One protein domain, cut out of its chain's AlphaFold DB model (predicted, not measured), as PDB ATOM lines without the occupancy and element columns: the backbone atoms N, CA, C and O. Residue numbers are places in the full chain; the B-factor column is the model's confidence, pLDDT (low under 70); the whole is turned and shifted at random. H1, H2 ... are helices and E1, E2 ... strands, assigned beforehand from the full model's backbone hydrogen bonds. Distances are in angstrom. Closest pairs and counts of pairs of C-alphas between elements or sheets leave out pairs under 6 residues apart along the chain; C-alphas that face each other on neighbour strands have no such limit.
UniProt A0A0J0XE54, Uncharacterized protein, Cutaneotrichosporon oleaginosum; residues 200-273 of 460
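What this domain is: This is residues 200 to 273 of the 460 residues of an uncharacterized protein of Cutaneotrichosporon oleaginosum (UniProt A0A0J0XE54). Little regular structure is present: a small antiparallel sheet, E2-E1-E3, sits among stretches with no named element, the longest of them residues 215 to 236, with short H2 at its margin and H1 and H3 off it. The 74 printed residues include, along the chain, E1, H1, E2, H2, H3 and E3, a mixed class with only 26 residues in named elements. The whole is compact, radius of gyration of the C-alphas 12.3 A, spanning 37 by 26 by 26 A.

Where its parts are: E1, residues 200 to 203, spans 10.6 A from C-alpha 200 at (-1.644, 49.144, -11.228). E2 is 237 to 240, 9.5 A; E3, 270 to 272, 6.5 A, ends at (-5.086, 44.976, -8.149). H1 is 210 to 214, 6.1 A; H2, 243 to 246, 4.9 A; H3, 256 to 261, 8.8 A.

How they stand to each other: E1 is the inner strand; N 202 and O 238 of E2 are 2.9 A apart, N 270 of E3 and O 201 2.8 A, within hydrogen-bond range. E2, H2 H3, E3 form a split strand-helix-strand unit, two strands of one sheet that are not neighbours, with helices between them along the chain and E1 between them in the sheet, its crossover right-handed. H2 only grazes the sheet; its closest C-alphas to E3 are Cys 245 and Arg 270, 5.4 A. H1 and H3 are not on the sheet, and only just apart, closest 8.3 A. Every O i to N i+4 pair in H1 and H3 is within range; H2 is too short for one.

The domain as a whole: The printed part has no cut. H1 to E2 is a long link of 22 residues. Mean pLDDT of the printed part is 70.7; residues 207, 211 to 235 and 263 to 265 are under 70.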
ATOM      1  N   CYS A 200      -1.257  49.270  -9.825       86.75
ATOM      2  CA  CYS A 200      -1.644  49.144 -11.228       86.75
ATOM      3  C   CYS A 200      -0.939  47.932 -11.860       86.75
ATOM      4  O   CYS A 200       0.266  47.761 -11.691       86.75
ATOM      5  N   ALA A 201      -1.666  47.079 -12.586       84.94
ATOM      6  CA  ALA A 201      -1.098  45.894 -13.227       84.94
ATOM      7  C   ALA A 201      -1.801  45.519 -14.541       84.94
ATOM      8  O   ALA A 201      -2.947  45.894 -14.803       84.94
ATOM      9  N   ILE A 202      -1.120  44.736 -15.380       82.06
ATOM     10  CA  ILE A 202      -1.652  44.201 -16.638       82.06
ATOM     11  C   ILE A 202      -1.517  42.663 -16.675       82.06
ATOM     12  O   ILE A 202      -0.444  42.143 -16.359       82.06
ATOM     13  N   PRO A 203      -2.584  41.906 -17.021       79.12
ATOM     14  CA  PRO A 203      -2.494  40.458 -17.209       79.12
ATOM     15  C   PRO A 203      -1.663  40.130 -18.449       79.12
ATOM     16  O   PRO A 203      -1.967  40.612 -19.544       79.12
ATOM     17  N   LEU A 204      -0.669  39.260 -18.290       78.06
ATOM     18  CA  LEU A 204       0.116  38.746 -19.405       78.06
ATOM     19  C   LEU A 204      -0.497  37.452 -19.991       78.06
ATOM     20  O   LEU A 204      -1.165  36.696 -19.271       78.06
ATOM     21  N   PRO A 205      -0.293  37.187 -21.298       76.75
ATOM     22  CA  PRO A 205      -0.555  35.891 -21.924       76.75
ATOM     23  C   PRO A 205       0.083  34.688 -21.205       76.75
ATOM     24  O   PRO A 205       1.068  34.805 -20.478       76.75
ATOM     25  N   LYS A 206      -0.475  33.496 -21.445       73.44
ATOM     26  CA  LYS A 206       0.068  32.225 -20.941       73.44
ATOM     27  C   LYS A 206       1.296  31.817 -21.762       73.44
ATOM     28  O   LYS A 206       1.263  31.926 -22.983       73.44
ATOM     29  N   GLY A 207       2.340  31.314 -21.100       69.25
ATOM     30  CA  GLY A 207       3.551  30.796 -21.758       69.25
ATOM     31  C   GLY A 207       4.664  31.817 -22.031       69.25
ATOM     32  O   GLY A 207       5.610  31.485 -22.735       69.25
ATOM     33  N   ILE A 208       4.579  33.032 -21.481       73.12
ATOM     34  CA  ILE A 208       5.682  34.008 -21.525       73.12
ATOM     35  C   ILE A 208       6.793  33.587 -20.563       73.12
ATOM     36  O   ILE A 208       6.522  33.229 -19.416       73.12
ATOM     37  N   ASP A 209       8.041  33.680 -21.025       72.12
ATOM     38  CA  ASP A 209       9.217  33.501 -20.179       72.12
ATOM     39  C   ASP A 209       9.350  34.664 -19.182       72.12
ATOM     40  O   ASP A 209       9.527  35.829 -19.553       72.12
ATOM     41  N   VAL A 210       9.256  34.332 -17.894       70.00
ATOM     42  CA  VAL A 210       9.370  35.292 -16.793       70.00
ATOM     43  C   VAL A 210      10.818  35.767 -16.617       70.00
ATOM     44  O   VAL A 210      11.014  36.916 -16.235       70.00
ATOM     45  N   GLY A 211      11.825  34.956 -16.966       68.81
ATOM     46  CA  GLY A 211      13.234  35.366 -16.915       68.81
ATOM     47  C   GLY A 211      13.564  36.426 -17.969       68.81
ATOM     48  O   GLY A 211      14.173  37.453 -17.664       68.81
ATOM     49  N   ALA A 212      13.065  36.248 -19.197       69.31
ATOM     50  CA  ALA A 212      13.135  37.278 -20.233       69.31
ATOM     51  C   ALA A 212      12.415  38.578 -19.822       69.31
ATOM     52  O   ALA A 212      12.889  39.667 -20.140       69.31
ATOM     53  N   LEU A 213      11.297  38.482 -19.094       69.88
ATOM     54  CA  LEU A 213      10.565  39.641 -18.573       69.88
ATOM     55  C   LEU A 213      11.312  40.355 -17.432       69.88
ATOM     56  O   LEU A 213      11.325  41.583 -17.394       69.88
ATOM     57  N   GLU A 214      11.958  39.612 -16.532       65.88
ATOM     58  CA  GLU A 214      12.758  40.155 -15.426       65.88
ATOM     59  C   GLU A 214      13.961  40.959 -15.951       65.88
ATOM     60  O   GLU A 214      14.186  42.084 -15.515       65.88
ATOM     61  N   HIS A 215      14.643  40.478 -16.999       66.38
ATOM     62  CA  HIS A 215      15.706  41.225 -17.693       66.38
ATOM     63  C   HIS A 215      15.232  42.464 -18.483       66.38
ATOM     64  O   HIS A 215      16.058  43.249 -18.961       66.38
ATOM     65  N   LEU A 216      13.921  42.653 -18.659       63.34
ATOM     66  CA  LEU A 216      13.338  43.821 -19.329       63.34
ATOM     67  C   LEU A 216      12.845  44.895 -18.352       63.34
ATOM     68  O   LEU A 216      12.509  45.999 -18.795       63.34
ATOM     69  N   LEU A 217      12.817  44.592 -17.054       64.50
ATOM     70  CA  LEU A 217      12.329  45.470 -15.997       64.50
ATOM     71  C   LEU A 217      13.487  46.174 -15.267       64.50
ATOM     72  O   LEU A 217      14.510  45.547 -15.004       64.50
ATOM     73  N   PRO A 218      13.360  47.472 -14.919       56.03
ATOM     74  CA  PRO A 218      14.349  48.145 -14.080       56.03
ATOM     75  C   PRO A 218      14.352  47.582 -12.655       56.03
ATOM     76  O   PRO A 218      13.281  47.300 -12.103       56.03
ATOM     77  N   ASP A 219      15.541  47.514 -12.048       48.44
ATOM     78  CA  ASP A 219      15.758  47.043 -10.676       48.44
ATOM     79  C   ASP A 219      14.705  47.602  -9.700       48.44
ATOM     80  O   ASP A 219      14.504  48.814  -9.591       48.44
ATOM     81  N   GLY A 220      14.013  46.699  -8.998       50.75
ATOM     82  CA  GLY A 220      12.930  47.023  -8.060       50.75
ATOM     83  C   GLY A 220      11.504  46.745  -8.561       50.75
ATOM     84  O   GLY A 220      10.584  46.745  -7.746       50.75
ATOM     85  N   HIS A 221      11.292  46.449  -9.849       54.84
ATOM     86  CA  HIS A 221       9.972  46.057 -10.373       54.84
ATOM     87  C   HIS A 221       9.760  44.533 -10.346       54.84
ATOM     88  O   HIS A 221       9.766  43.873 -11.384       54.84
ATOM     89  N   THR A 222       9.541  43.954  -9.164       55.59
ATOM     90  CA  THR A 222       9.242  42.517  -9.030       55.59
ATOM     91  C   THR A 222       7.908  42.159  -9.698       55.59
ATOM     92  O   THR A 222       6.870  42.738  -9.375       55.59
ATOM     93  N   THR A 223       7.903  41.176 -10.603       58.00
ATOM     94  CA  THR A 223       6.670  40.699 -11.256       58.00
ATOM     95  C   THR A 223       5.712  40.059 -10.242       58.00
ATOM     96  O   THR A 223       6.115  39.274  -9.383       58.00
ATOM     97  N   MET A 224       4.414  40.376 -10.319       56.41
ATOM     98  CA  MET A 224       3.423  39.845  -9.377       56.41
ATOM     99  C   MET A 224       2.917  38.475  -9.848       56.41
ATOM    100  O   MET A 224       1.895  38.356 -10.531       56.41
ATOM    101  N   ILE A 225       3.634  37.419  -9.458       55.72
ATOM    102  CA  ILE A 225       3.215  36.027  -9.667       55.72
ATOM    103  C   ILE A 225       2.131  35.665  -8.636       55.72
ATOM    104  O   ILE A 225       2.395  35.101  -7.575       55.72
ATOM    105  N   LEU A 226       0.879  36.008  -8.951       51.84
ATOM    106  CA  LEU A 226      -0.299  35.646  -8.155       51.84
ATOM    107  C   LEU A 226      -0.658  34.165  -8.348       51.84
ATOM    108  O   LEU A 226      -1.587  33.824  -9.089       51.84
ATOM    109  N   HIS A 227       0.081  33.292  -7.658       43.44
ATOM    110  CA  HIS A 227      -0.237  31.872  -7.531       43.44
ATOM    111  C   HIS A 227      -1.672  31.671  -7.020       43.44
ATOM    112  O   HIS A 227      -2.050  32.200  -5.973       43.44
ATOM    113  N   ALA A 228      -2.457  30.849  -7.723       41.56
ATOM    114  CA  ALA A 228      -3.604  30.201  -7.095       41.56
ATOM    115  C   ALA A 228      -3.063  29.212  -6.043       41.56
ATOM    116  O   ALA A 228      -2.110  28.495  -6.353       41.56
ATOM    117  N   PRO A 229      -3.643  29.123  -4.835       41.16
ATOM    118  CA  PRO A 229      -3.068  28.325  -3.747       41.16
ATOM    119  C   PRO A 229      -3.131  26.797  -3.948       41.16
ATOM    120  O   PRO A 229      -2.685  26.078  -3.062       41.16
ATOM    121  N   ASP A 230      -3.681  26.301  -5.066       44.25
ATOM    122  CA  ASP A 230      -3.926  24.863  -5.286       44.25
ATOM    123  C   ASP A 230      -3.788  24.396  -6.759       44.25
ATOM    124  O   ASP A 230      -3.996  23.223  -7.060       44.25
ATOM    125  N   GLN A 231      -3.452  25.281  -7.716       41.59
ATOM    126  CA  GLN A 231      -3.273  24.916  -9.138       41.59
ATOM    127  C   GLN A 231      -2.161  25.726  -9.833       41.59
ATOM    128  O   GLN A 231      -1.692  26.743  -9.325       41.59
ATOM    129  N   ALA A 232      -1.725  25.230 -11.000       42.16
ATOM    130  CA  ALA A 232      -0.591  25.726 -11.788       42.16
ATOM    131  C   ALA A 232      -0.632  27.250 -12.075       42.16
ATOM    132  O   ALA A 232      -1.718  27.834 -12.129       42.16
ATOM    133  N   PRO A 233       0.529  27.910 -12.292       50.38
ATOM    134  CA  PRO A 233       0.623  29.366 -12.449       50.38
ATOM    135  C   PRO A 233       0.022  29.852 -13.781       50.38
ATOM    136  O   PRO A 233       0.726  30.113 -14.751       50.38
ATOM    137  N   GLU A 234      -1.306  29.976 -13.836       57.91
ATOM    138  CA  GLU A 234      -2.026  30.295 -15.074       57.91
ATOM    139  C   GLU A 234      -1.918  31.757 -15.531       57.91
ATOM    140  O   GLU A 234      -2.152  32.016 -16.707       57.91
ATOM    141  N   HIS A 235      -1.611  32.722 -14.660       65.12
ATOM    142  CA  HIS A 235      -1.563  34.138 -15.048       65.12
ATOM    143  C   HIS A 235      -0.488  34.919 -14.283       65.12
ATOM    144  O   HIS A 235      -0.576  35.085 -13.066       65.12
ATOM    145  N   VAL A 236       0.489  35.445 -15.025       72.38
ATOM    146  CA  VAL A 236       1.493  36.403 -14.537       72.38
ATOM    147  C   VAL A 236       0.945  37.821 -14.700       72.38
ATOM    148  O   VAL A 236       0.332  38.141 -15.723       72.38
ATOM    149  N   TYR A 237       1.174  38.675 -13.702       77.38
ATOM    150  CA  TYR A 237       0.776  40.079 -13.735       77.38
ATOM    151  C   TYR A 237       2.004  40.982 -13.687       77.38
ATOM    152  O   TYR A 237       2.836  40.894 -12.782       77.38
ATOM    153  N   LEU A 238       2.102  41.864 -14.675       79.31
ATOM    154  CA  LEU A 238       3.146  42.874 -14.755       79.31
ATOM    155  C   LEU A 238       2.665  44.133 -14.015       79.31
ATOM    156  O   LEU A 238       1.667  44.713 -14.456       79.31
ATOM    157  N   PRO A 239       3.310  44.555 -12.910       79.25
ATOM    158  CA  PRO A 239       3.007  45.839 -12.291       79.25
ATOM    159  C   PRO A 239       3.417  46.992 -13.216       79.25
ATOM    160  O   PRO A 239       4.388  46.900 -13.966       79.25
ATOM    161  N   LEU A 240       2.660  48.081 -13.153       80.69
ATOM    162  CA  LEU A 240       2.859  49.315 -13.908       80.69
ATOM    163  C   LEU A 240       2.721  50.509 -12.957       80.69
ATOM    164  O   LEU A 240       2.138  50.394 -11.881       80.69
ATOM    165  N   HIS A 241       3.215  51.674 -13.369       83.75
ATOM    166  CA  HIS A 241       2.986  52.913 -12.628       83.75
ATOM    167  C   HIS A 241       1.495  53.314 -12.655       83.75
ATOM    168  O   HIS A 241       0.806  53.135 -13.661       83.75
ATOM    169  N   ASP A 242       1.001  53.883 -11.554       84.25
ATOM    170  CA  ASP A 242      -0.417  54.195 -11.301       84.25
ATOM    171  C   ASP A 242      -1.121  54.978 -12.422       84.25
ATOM    172  O   ASP A 242      -2.314  54.796 -12.687       84.25
ATOM    173  N   GLU A 243      -0.379  55.831 -13.132       82.56
ATOM    174  CA  GLU A 243      -0.896  56.631 -14.243       82.56
ATOM    175  C   GLU A 243      -1.506  55.794 -15.383       82.56
ATOM    176  O   GLU A 243      -2.460  56.251 -16.023       82.56
ATOM    177  N   PHE A 244      -1.015  54.564 -15.594       84.31
ATOM    178  CA  PHE A 244      -1.468  53.660 -16.657       84.31
ATOM    179  C   PHE A 244      -2.824  53.006 -16.365       84.31
ATOM    180  O   PHE A 244      -3.489  52.522 -17.283       84.31
ATOM    181  N   CYS A 245      -3.264  53.026 -15.103       83.62
ATOM    182  CA  CYS A 245      -4.618  52.638 -14.703       83.62
ATOM    183  C   CYS A 245      -5.581  53.833 -14.652       83.62
ATOM    184  O   CYS A 245      -6.795  53.636 -14.705       83.62
ATOM    185  N   GLY A 246      -5.052  55.060 -14.586       79.19
ATOM    186  CA  GLY A 246      -5.814  56.305 -14.629       79.19
ATOM    187  C   GLY A 246      -6.040  56.829 -16.051       79.19
ATOM    188  O   GLY A 246      -7.042  56.520 -16.696       79.19
ATOM    189  N   THR A 247      -5.143  57.702 -16.516       74.38
ATOM    190  CA  THR A 247      -5.335  58.511 -17.737       74.38
ATOM    191  C   THR A 247      -4.336  58.225 -18.855       74.38
ATOM    192  O   THR A 247      -4.616  58.585 -19.999       74.38
ATOM    193  N   THR A 248      -3.192  57.603 -18.562       79.81
ATOM    194  CA  THR A 248      -2.115  57.393 -19.539       79.81
ATOM    195  C   THR A 248      -2.337  56.070 -20.289       79.81
ATOM    196  O   THR A 248      -2.321  55.009 -19.667       79.81
ATOM    197  N   PRO A 249      -2.549  56.061 -21.619       80.88
ATOM    198  CA  PRO A 249      -2.689  54.812 -22.361       80.88
ATOM    199  C   PRO A 249      -1.337  54.096 -22.490       80.88
ATOM    200  O   PRO A 249      -0.352  54.676 -22.949       80.88
ATOM    201  N   LEU A 250      -1.299  52.809 -22.146       81.31
ATOM    202  CA  LEU A 250      -0.154  51.945 -22.442       81.31
ATOM    203  C   LEU A 250      -0.045  51.753 -23.968       81.31
ATOM    204  O   LEU A 250      -1.020  51.343 -24.603       81.31
ATOM    205  N   ALA A 251       1.111  52.066 -24.562       81.81
ATOM    206  CA  ALA A 251       1.267  52.159 -26.016       81.81
ATOM    207  C   ALA A 251       2.656  51.691 -26.504       81.81
ATOM    208  O   ALA A 251       3.636  51.824 -25.763       81.81
ATOM    209  N   PRO A 252       2.792  51.223 -27.766       81.31
ATOM    210  CA  PRO A 252       4.069  50.743 -28.302       81.31
ATOM    211  C   PRO A 252       5.205  51.771 -28.258       81.31
ATOM    212  O   PRO A 252       6.359  51.397 -28.101       81.31
ATOM    213  N   HIS A 253       4.894  53.068 -28.356       78.88
ATOM    214  CA  HIS A 253       5.904  54.129 -28.307       78.88
ATOM    215  C   HIS A 253       6.392  54.453 -26.884       78.88
ATOM    216  O   HIS A 253       7.483  54.994 -26.746       78.88
ATOM    217  N   THR A 254       5.626  54.129 -25.830       74.50
ATOM    218  CA  THR A 254       6.093  54.282 -24.439       74.50
ATOM    219  C   THR A 254       6.817  53.035 -23.939       74.50
ATOM    220  O   THR A 254       7.777  53.158 -23.189       74.50
ATOM    221  N   HIS A 255       6.401  51.841 -24.378       79.12
ATOM    222  CA  HIS A 255       6.967  50.566 -23.920       79.12
ATOM    223  C   HIS A 255       7.350  49.634 -25.090       79.12
ATOM    224  O   HIS A 255       6.855  48.507 -25.158       79.12
ATOM    225  N   PRO A 256       8.238  50.047 -26.016       79.38
ATOM    226  CA  PRO A 256       8.518  49.290 -27.241       79.38
ATOM    227  C   PRO A 256       9.028  47.871 -26.969       79.38
ATOM    228  O   PRO A 256       8.637  46.941 -27.665       79.38
ATOM    229  N   ARG A 257       9.828  47.674 -25.911       77.12
ATOM    230  CA  ARG A 257      10.304  46.344 -25.496       77.12
ATOM    231  C   ARG A 257       9.183  45.428 -24.989       77.12
ATOM    232  O   ARG A 257       9.227  44.233 -25.247       77.12
ATOM    233  N   LEU A 258       8.175  45.979 -24.309       77.38
ATOM    234  CA  LEU A 258       7.029  45.209 -23.816       77.38
ATOM    235  C   LEU A 258       6.137  44.759 -24.976       77.38
ATOM    236  O   LEU A 258       5.753  43.600 -25.035       77.38
ATOM    237  N   PHE A 259       5.848  45.651 -25.927       82.06
ATOM    238  CA  PHE A 259       5.073  45.291 -27.118       82.06
ATOM    239  C   PHE A 259       5.855  44.383 -28.087       82.06
ATOM    240  O   PHE A 259       5.233  43.611 -28.799       82.06
ATOM    241  N   ALA A 260       7.193  44.411 -28.080       79.75
ATOM    242  CA  ALA A 260       8.028  43.476 -28.846       79.75
ATOM    243  C   ALA A 260       8.147  42.070 -28.218       79.75
ATOM    244  O   ALA A 260       8.513  41.132 -28.916       79.75
ATOM    245  N   LEU A 261       7.849  41.913 -26.921       77.12
ATOM    246  CA  LEU A 261       7.722  40.604 -26.259       77.12
ATOM    247  C   LEU A 261       6.316  39.998 -26.441       77.12
ATOM    248  O   LEU A 261       6.106  38.811 -26.199       77.12
ATOM    249  N   LEU A 262       5.331  40.822 -26.809       77.31
ATOM    250  CA  LEU A 262       3.912  40.493 -26.735       77.31
ATOM    251  C   LEU A 262       3.256  40.593 -28.113       77.31
ATOM    252  O   LEU A 262       2.611  41.591 -28.432       77.31
ATOM    253  N   ASP A 263       3.374  39.511 -28.887       66.50
ATOM    254  CA  ASP A 263       2.707  39.300 -30.179       66.50
ATOM    255  C   ASP A 263       1.172  39.194 -30.028       66.50
ATOM    256  O   ASP A 263       0.559  38.136 -30.186       66.50
ATOM    257  N   GLY A 264       0.514  40.302 -29.683       68.88
ATOM    258  CA  GLY A 264      -0.938  40.367 -29.581       68.88
ATOM    259  C   GLY A 264      -1.495  41.653 -28.958       68.88
ATOM    260  O   GLY A 264      -0.770  42.458 -28.372       68.88
ATOM    261  N   PRO A 265      -2.820  41.869 -29.060       67.06
ATOM    262  CA  PRO A 265      -3.482  43.030 -28.479       67.06
ATOM    263  C   PRO A 265      -3.485  42.954 -26.947       67.06
ATOM    264  O   PRO A 265      -4.202  42.153 -26.343       67.06
ATOM    265  N   LEU A 266      -2.709  43.832 -26.308       73.75
ATOM    266  CA  LEU A 266      -2.668  43.949 -24.852       73.75
ATOM    267  C   LEU A 266      -4.034  44.316 -24.251       73.75
ATOM    268  O   LEU A 266      -4.768  45.172 -24.754       73.75
ATOM    269  N   GLN A 267      -4.357  43.699 -23.110       77.38
ATOM    270  CA  GLN A 267      -5.499  44.119 -22.301       77.38
ATOM    271  C   GLN A 267      -5.234  45.491 -21.665       77.38
ATOM    272  O   GLN A 267      -4.095  45.891 -21.456       77.38
ATOM    273  N   ARG A 268      -6.292  46.225 -21.307       80.06
ATOM    274  CA  ARG A 268      -6.117  47.479 -20.557       80.06
ATOM    275  C   ARG A 268      -5.598  47.181 -19.141       80.06
ATOM    276  O   ARG A 268      -6.182  46.290 -18.511       80.06
ATOM    277  N   PRO A 269      -4.604  47.935 -18.631       84.00
ATOM    278  CA  PRO A 269      -4.209  47.891 -17.226       84.00
ATOM    279  C   PRO A 269      -5.403  48.057 -16.282       84.00
ATOM    280  O   PRO A 269      -6.411  48.685 -16.627       84.00
ATOM    281  N   ARG A 270      -5.300  47.466 -15.092       83.75
ATOM    282  CA  ARG A 270      -6.281  47.575 -14.010       83.75
ATOM    283  C   ARG A 270      -5.589  47.556 -12.660       83.75
ATOM    284  O   ARG A 270      -4.553  46.923 -12.492       83.75
ATOM    285  N   TRP A 271      -6.227  48.197 -11.695       85.94
ATOM    286  CA  TRP A 271      -5.878  48.052 -10.294       85.94
ATOM    287  C   TRP A 271      -5.976  46.591  -9.828       85.94
ATOM    288  O   TRP A 271      -6.883  45.863 -10.246       85.94
ATOM    289  N   SER A 272      -5.061  46.202  -8.943       84.62
ATOM    290  CA  SER A 272      -5.086  44.976  -8.149       84.62
ATOM    291  C   SER A 272      -4.884  45.319  -6.671       84.62
ATOM    292  O   SER A 272      -4.054  46.162  -6.337       84.62
ATOM    293  N   GLY A 273      -5.624  44.669  -5.776       83.94
ATOM    294  CA  GLY A 273      -5.643  44.997  -4.349       83.94
ATOM    295  C   GLY A 273      -6.288  46.361  -4.051       83.94
ATOM    296  O   GLY A 273      -7.110  46.867  -4.820       83.94
TER     297      GLY A 273